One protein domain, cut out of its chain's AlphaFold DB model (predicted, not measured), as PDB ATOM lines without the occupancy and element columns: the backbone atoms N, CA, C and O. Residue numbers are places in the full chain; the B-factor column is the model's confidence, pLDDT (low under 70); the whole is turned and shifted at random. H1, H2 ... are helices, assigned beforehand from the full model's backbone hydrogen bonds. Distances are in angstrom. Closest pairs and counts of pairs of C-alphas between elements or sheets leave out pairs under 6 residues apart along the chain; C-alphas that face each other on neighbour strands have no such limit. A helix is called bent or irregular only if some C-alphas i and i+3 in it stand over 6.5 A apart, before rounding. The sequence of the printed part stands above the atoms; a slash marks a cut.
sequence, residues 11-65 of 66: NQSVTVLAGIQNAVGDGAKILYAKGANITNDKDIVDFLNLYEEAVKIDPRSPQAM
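This is residues 11 to 65 of the 66 residues of the protein "Beta-glucosidase" of Salmonella enterica I (UniProt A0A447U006). There is little regular structure here: after a short lead-in, residues 11 to 15, a short helix H1 stands near one end of a flat, open frame, and a drawn-out link, residues 28 to 41, runs to a shorter helix H2 at the far end. From H2 the last stretch, residues 49 to 65, folds back and crosses that link. The printed part has 55 residues with two named helices, H1 then H2, and no named strand; the class is all helix, with 19 residues in named elements. It is only just loose, close to extended, with a radius of gyration of the C-alphas of 14.7 A and spans of 43 by 30 by 11 A.

H1, residues 16 to 27, and H2, residues 42 to 48, are apart. In H2 every O i to N i+4 pair is within hydrogen-bond range; in H1 6 of 8 are.

H1 begins at C-alpha 16 (193.115, 205.197, 236.475) and measures 17.4 A; it is irregular, C-alphas 23 and 26 being 9.4 A apart. H2 measures 9.8 A and ends at C-alpha 48 (198.246, 225.942, 236.122).

The C-alphas of Gly 27 and Asp 43, the two farthest apart, are 42.7 A apart. The link from H1 to H2 is long, 14 residues. The printed part has no cut, and no printed residue is under 70 in pLDDT.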
ATOM      1  N   ASN A  11     185.217 215.130 232.104       94.12
ATOM      2  CA  ASN A  11     184.325 214.297 232.920       94.12
ATOM      3  C   ASN A  11     183.813 213.027 232.215       94.12
ATOM      4  O   ASN A  11     183.210 212.182 232.866       94.12
ATOM      5  N   GLN A  12     184.040 212.874 230.909       97.38
ATOM      6  CA  GLN A  12     183.719 211.652 230.163       97.38
ATOM      7  C   GLN A  12     184.902 210.662 230.106       97.38
ATOM      8  O   GLN A  12     184.786 209.599 229.504       97.38
ATOM      9  N   SER A  13     186.046 210.990 230.720       97.38
ATOM     10  CA  SER A  13     187.214 210.100 230.778       97.38
ATOM     11  C   SER A  13     187.099 209.047 231.881       97.38
ATOM     12  O   SER A  13     186.652 209.340 232.988       97.38
ATOM     13  N   VAL A  14     187.621 207.845 231.623       98.12
ATOM     14  CA  VAL A  14     187.869 206.842 232.670       98.12
ATOM     15  C   VAL A  14     189.203 207.160 233.344       98.12
ATOM     16  O   VAL A  14     190.255 207.127 232.705       98.12
ATOM     17  N   THR A  15     189.170 207.497 234.634       98.00
ATOM     18  CA  THR A  15     190.392 207.706 235.426       98.00
ATOM     19  C   THR A  15     191.098 206.376 235.696       98.00
ATOM     20  O   THR A  15     190.485 205.314 235.611       98.00
ATOM     21  N   VAL A  16     192.376 206.414 236.084       97.81
ATOM     22  CA  VAL A  16     193.115 205.197 236.475       97.81
ATOM     23  C   VAL A  16     192.405 204.459 237.616       97.81
ATOM     24  O   VAL A  16     192.204 203.252 237.525       97.81
ATOM     25  N   LEU A  17     191.958 205.180 238.652       97.94
ATOM     26  CA  LEU A  17     191.226 204.589 239.776       97.94
ATOM     27  C   LEU A  17     189.920 203.921 239.317       97.94
ATOM     28  O   LEU A  17     189.667 202.780 239.693       97.94
ATOM     29  N   ALA A  18     189.132 204.592 238.469       98.31
ATOM     30  CA  ALA A  18     187.900 204.027 237.917       98.31
ATOM     31  C   ALA A  18     188.174 202.803 237.028       98.31
ATOM     32  O   ALA A  18     187.460 201.810 237.101       98.31
ATOM     33  N   GLY A  19     189.236 202.835 236.219       98.69
ATOM     34  CA  GLY A  19     189.663 201.693 235.412       98.69
ATOM     35  C   GLY A  19     190.032 200.480 236.269       98.69
ATOM     36  O   GLY A  19     189.606 199.368 235.965       98.69
ATOM     37  N   ILE A  20     190.756 200.695 237.373       98.56
ATOM     38  CA  ILE A  20     191.085 199.638 238.338       98.56
ATOM     39  C   ILE A  20     189.809 199.101 238.999       98.56
ATOM     40  O   ILE A  20     189.627 197.889 239.043       98.56
ATOM     41  N   GLN A  21     188.906 199.978 239.457       98.25
ATOM     42  CA  GLN A  21     187.605 199.594 240.030       98.25
ATOM     43  C   GLN A  21     186.796 198.717 239.068       98.25
ATOM     44  O   GLN A  21     186.322 197.652 239.455       98.25
ATOM     45  N   ASN A  22     186.711 199.119 237.800       98.31
ATOM     46  CA  ASN A  22     186.013 198.360 236.765       98.31
ATOM     47  C   ASN A  22     186.663 196.993 236.506       98.31
ATOM     48  O   ASN A  22     185.957 196.026 236.240       98.31
ATOM     49  N   ALA A  23     187.995 196.909 236.569       98.31
ATOM     50  CA  ALA A  23     188.728 195.675 236.306       98.31
ATOM     51  C   ALA A  23     188.578 194.640 237.432       98.31
ATOM     52  O   ALA A  23     188.501 193.446 237.148       98.31
ATOM     53  N   VAL A  24     188.555 195.076 238.697       98.06
ATOM     54  CA  VAL A  24     188.476 194.157 239.846       98.06
ATOM     55  C   VAL A  24     187.042 193.813 240.251       98.06
ATOM     56  O   VAL A  24     186.830 192.759 240.852       98.06
ATOM     57  N   GLY A  25     186.066 194.673 239.935       97.25
ATOM     58  CA  GLY A  25     184.677 194.514 240.373       97.25
ATOM     59  C   GLY A  25     184.587 194.290 241.886       97.25
ATOM     60  O   GLY A  25     185.266 194.958 242.664       97.25
ATOM     61  N   ASP A  26     183.812 193.288 242.298       97.12
ATOM     62  CA  ASP A  26     183.673 192.902 243.711       97.12
ATOM     63  C   ASP A  26     184.803 191.978 244.210       97.12
ATOM     64  O   ASP A  26     184.816 191.560 245.368       97.12
ATOM     65  N   GLY A  27     185.767 191.635 243.348       97.88
ATOM     66  CA  GLY A  27     186.848 190.695 243.653       97.88
ATOM     67  C   GLY A  27     187.950 191.260 244.553       97.88
ATOM     68  O   GLY A  27     188.794 190.500 245.028       97.88
ATOM     69  N   ALA A  28     187.968 192.573 244.799       97.56
ATOM     70  CA  ALA A  28     188.942 193.214 245.674       97.56
ATOM     71  C   ALA A  28     188.384 194.479 246.335       97.56
ATOM     72  O   ALA A  28     187.556 195.194 245.776       97.56
ATOM     73  N   LYS A  29     188.916 194.809 247.517       97.44
ATOM     74  CA  LYS A  29     188.687 196.104 248.165       97.44
ATOM     75  C   LYS A  29     189.785 197.083 247.758       97.44
ATOM     76  O   LYS A  29     190.957 196.837 248.031       97.44
ATOM     77  N   ILE A  30     189.403 198.216 247.173       97.06
ATOM     78  CA  ILE A  30     190.335 199.293 246.823       97.06
ATOM     79  C   ILE A  30     190.390 200.309 247.966       97.06
ATOM     80  O   ILE A  30     189.365 200.851 248.378       97.06
ATOM     81  N   LEU A  31     191.597 200.567 248.465       96.62
ATOM     82  CA  LEU A  31     191.896 201.666 249.380       96.62
ATOM     83  C   LEU A  31     192.583 202.767 248.572       96.62
ATOM     84  O   LEU A  31     193.520 202.486 247.827       96.62
ATOM     85  N   TYR A  32     192.098 204.002 248.685       96.31
ATOM     86  CA  TYR A  32     192.619 205.139 247.934       96.31
ATOM     87  C   TYR A  32     192.977 206.285 248.874       96.31
ATOM     88  O   TYR A  32     192.163 206.698 249.698       96.31
ATOM     89  N   ALA A  33     194.179 206.811 248.675       96.19
ATOM     90  CA  ALA A  33     194.733 207.976 249.338       96.19
ATOM     91  C   ALA A  33     195.281 208.912 248.254       96.19
ATOM     92  O   ALA A  33     195.896 208.451 247.288       96.19
ATOM     93  N   LYS A  34     195.060 210.227 248.387       95.88
ATOM     94  CA  LYS A  34     195.640 211.206 247.450       95.88
ATOM     95  C   LYS A  34     197.167 211.259 247.606       95.88
ATOM     96  O   LYS A  34     197.868 211.447 246.615       95.88
ATOM     97  N   GLY A  35     197.665 211.094 248.834       97.06
ATOM     98  CA  GLY A  35     199.085 211.114 249.195       97.06
ATOM     99  C   GLY A  35     199.708 212.511 249.153       97.06
ATOM    100  O   GLY A  35     200.252 212.974 250.145       97.06
ATOM    101  N   ALA A  36     199.608 213.221 248.030       97.12
ATOM    102  CA  ALA A  36     200.116 214.583 247.886       97.12
ATOM    103  C   ALA A  36     199.358 215.372 246.808       97.12
ATOM    104  O   ALA A  36     198.641 214.819 245.970       97.12
ATOM    105  N   ASN A  37     199.534 216.693 246.797       97.62
ATOM    106  CA  ASN A  37     199.182 217.494 245.626       97.62
ATOM    107  C   ASN A  37     200.191 217.245 244.495       97.62
ATOM    108  O   ASN A  37     201.313 216.811 244.744       97.62
ATOM    109  N   ILE A  38     199.812 217.553 243.249       96.81
ATOM    110  CA  ILE A  38     200.735 217.458 242.103       96.81
ATOM    111  C   ILE A  38     201.960 218.371 242.277       96.81
ATOM    112  O   ILE A  38     203.056 218.054 241.831       96.81
ATOM    113  N   THR A  39     201.754 219.496 242.959       96.75
ATOM    114  CA  THR A  39     202.769 220.406 243.478       96.75
ATOM    115  C   THR A  39     202.162 221.186 244.648       96.75
ATOM    116  O   THR A  39     200.942 221.357 244.719       96.75
ATOM    117  N   ASN A  40     203.006 221.651 245.566       95.56
ATOM    118  CA  ASN A  40     202.638 222.569 246.648       95.56
ATOM    119  C   ASN A  40     203.207 223.981 246.422       95.56
ATOM    120  O   ASN A  40     202.987 224.861 247.250       95.56
ATOM    121  N   ASP A  41     203.937 224.192 245.324       97.56
ATOM    122  CA  ASP A  41     204.424 225.509 244.926       97.56
ATOM    123  C   ASP A  41     203.247 226.363 244.442       97.56
ATOM    124  O   ASP A  41     202.589 226.030 243.452       97.56
ATOM    125  N   LYS A  42     202.977 227.452 245.162       96.25
ATOM    126  CA  LYS A  42     201.836 228.320 244.887       96.25
ATOM    127  C   LYS A  42     201.922 228.975 243.510       96.25
ATOM    128  O   LYS A  42     200.893 229.058 242.848       96.25
ATOM    129  N   ASP A  43     203.103 229.383 243.062       98.38
ATOM    130  CA  ASP A  43     203.247 230.084 241.786       98.38
ATOM    131  C   ASP A  43     202.974 229.124 240.620       98.38
ATOM    132  O   ASP A  43     202.348 229.497 239.627       98.38
ATOM    133  N   ILE A  44     203.356 227.852 240.769       98.38
ATOM    134  CA  ILE A  44     203.026 226.807 239.791       98.38
ATOM    135  C   ILE A  44     201.525 226.500 239.802       98.38
ATOM    136  O   ILE A  44     200.933 226.343 238.737       98.38
ATOM    137  N   VAL A  45     200.889 226.414 240.974       98.12
ATOM    138  CA  VAL A  45     199.433 226.200 241.059       98.12
ATOM    139  C   VAL A  45     198.675 227.353 240.413       98.12
ATOM    140  O   VAL A  45     197.774 227.108 239.613       98.12
ATOM    141  N   ASP A  46     199.053 228.590 240.727       98.06
ATOM    142  CA  ASP A  46     198.440 229.790 240.163       98.06
ATOM    143  C   ASP A  46     198.623 229.825 238.639       98.06
ATOM    144  O   ASP A  46     197.678 230.119 237.909       98.06
ATOM    145  N   PHE A  47     199.805 229.441 238.142       98.25
ATOM    146  CA  PHE A  47     200.061 229.299 236.710       98.25
ATOM    147  C   PHE A  47     199.165 228.234 236.057       98.25
ATOM    148  O   PHE A  47     198.553 228.497 235.021       98.25
ATOM    149  N   LEU A  48     199.060 227.042 236.655       97.81
ATOM    150  CA  LEU A  48     198.246 225.942 236.122       97.81
ATOM    151  C   LEU A  48     196.747 226.264 236.144       97.81
ATOM    152  O   LEU A  48     196.024 225.815 235.258       97.81
ATOM    153  N   ASN A  49     196.298 227.049 237.124       97.62
ATOM    154  CA  ASN A  49     194.896 227.408 237.308       97.62
ATOM    155  C   ASN A  49     194.508 228.782 236.732       97.62
ATOM    156  O   ASN A  49     193.423 229.286 237.021       97.62
ATOM    157  N   LEU A  50     195.372 229.410 235.927       97.56
ATOM    158  CA  LEU A  50     195.192 230.795 235.473       97.56
ATOM    159  C   LEU A  50     193.887 231.029 234.688       97.56
ATOM    160  O   LEU A  50     193.288 232.098 234.793       97.56
ATOM    161  N   TYR A  51     193.461 230.047 233.888       94.62
ATOM    162  CA  TYR A  51     192.291 230.160 233.005       94.62
ATOM    163  C   TYR A  51     191.096 229.314 233.461       94.62
ATOM    164  O   TYR A  51     189.949 229.692 233.233       94.62
ATOM    165  N   GLU A  52     191.360 228.179 234.102       92.44
ATOM    166  CA  GLU A  52     190.376 227.235 234.631       92.44
ATOM    167  C   GLU A  52     190.981 226.492 235.828       92.44
ATOM    168  O   GLU A  52     192.199 226.468 235.977       92.44
ATOM    169  N   GLU A  53     190.170 225.851 236.673       94.69
ATOM    170  CA  GLU A  53     190.695 224.998 237.751       94.69
ATOM    171  C   GLU A  53     191.193 223.657 237.174       94.69
ATOM    172  O   GLU A  53     190.505 222.636 237.228       94.69
ATOM    173  N   ALA A  54     192.397 223.659 236.598       94.88
ATOM    174  CA  ALA A  54     193.028 222.474 236.022       94.88
ATOM    175  C   ALA A  54     193.581 221.516 237.095       94.88
ATOM    176  O   ALA A  54     193.613 220.299 236.893       94.88
ATOM    177  N   VAL A  55     194.020 222.046 238.242       96.31
ATOM    178  CA  VAL A  55     194.522 221.268 239.382       96.31
ATOM    179  C   VAL A  55     193.869 221.711 240.687       96.31
ATOM    180  O   VAL A  55     193.856 222.885 241.044       96.31
ATOM    181  N   LYS A  56     193.367 220.743 241.458       96.06
ATOM    182  CA  LYS A  56     192.760 220.998 242.769       96.06
ATOM    183  C   LYS A  56     193.730 220.700 243.906       96.06
ATOM    184  O   LYS A  56     194.237 219.576 244.037       96.06
ATOM    185  N   ILE A  57     193.925 221.687 244.774       97.06
ATOM    186  CA  ILE A  57     194.778 221.580 245.957       97.06
ATOM    187  C   ILE A  57     193.965 221.081 247.148       97.06
ATOM    188  O   ILE A  57     192.902 221.606 247.470       97.06
ATOM    189  N   ASP A  58     194.469 220.030 247.785       96.88
ATOM    190  CA  ASP A  58     194.025 219.613 249.110       96.88
ATOM    191  C   ASP A  58     194.869 220.389 250.138       96.88
ATOM    192  O   ASP A  58     196.098 220.402 250.005       96.88
ATOM    193  N   PRO A  59     194.242 221.079 251.110       95.25
ATOM    194  CA  PRO A  59     194.950 221.933 252.061       95.25
ATOM    195  C   PRO A  59     195.739 221.152 253.122       95.25
ATOM    196  O   PRO A  59     196.522 221.753 253.855       95.25
ATOM    197  N   ARG A  60     195.524 219.837 253.251       96.62
ATOM    198  CA  ARG A  60     196.251 218.999 254.212       96.62
ATOM    199  C   ARG A  60     197.721 218.846 253.811       96.62
ATOM    200  O   ARG A  60     198.088 219.007 252.648       96.62
ATOM    201  N   SER A  61     198.577 218.499 254.772       94.94
ATOM    202  CA  SER A  61     199.935 218.038 254.463       94.94
ATOM    203  C   SER A  61     199.898 216.627 253.860       94.94
ATOM    204  O   SER A  61     198.948 215.892 254.137       94.94
ATOM    205  N   PRO A  62     200.924 216.207 253.096       94.56
ATOM    206  CA  PRO A  62     201.001 214.845 252.570       94.56
ATOM    207  C   PRO A  62     200.807 213.757 253.637       94.56
ATOM    208  O   PRO A  62     200.018 212.843 253.451       94.56
ATOM    209  N   GLN A  63     201.418 213.926 254.814       94.00
ATOM    210  CA  GLN A  63     201.313 212.982 255.938       94.00
ATOM    211  C   GLN A  63     199.892 212.880 256.518       94.00
ATOM    212  O   GLN A  63     199.564 211.924 257.207       94.00
ATOM    213  N   ALA A  64     199.046 213.886 256.286       95.56
ATOM    214  CA  ALA A  64     197.640 213.879 256.683       95.56
ATOM    215  C   ALA A  64     196.709 213.396 255.549       95.56
ATOM    216  O   ALA A  64     195.481 213.451 255.695       95.56
ATOM    217  N   MET A  65     197.274 212.973 254.410       94.06
ATOM    218  CA  MET A  65     196.566 212.378 253.271       94.06
ATOM    219  C   MET A  65     196.796 210.866 253.125       94.06
ATOM    220  O   MET A  65     196.334 210.323 252.118       94.06
TER     221      MET A  65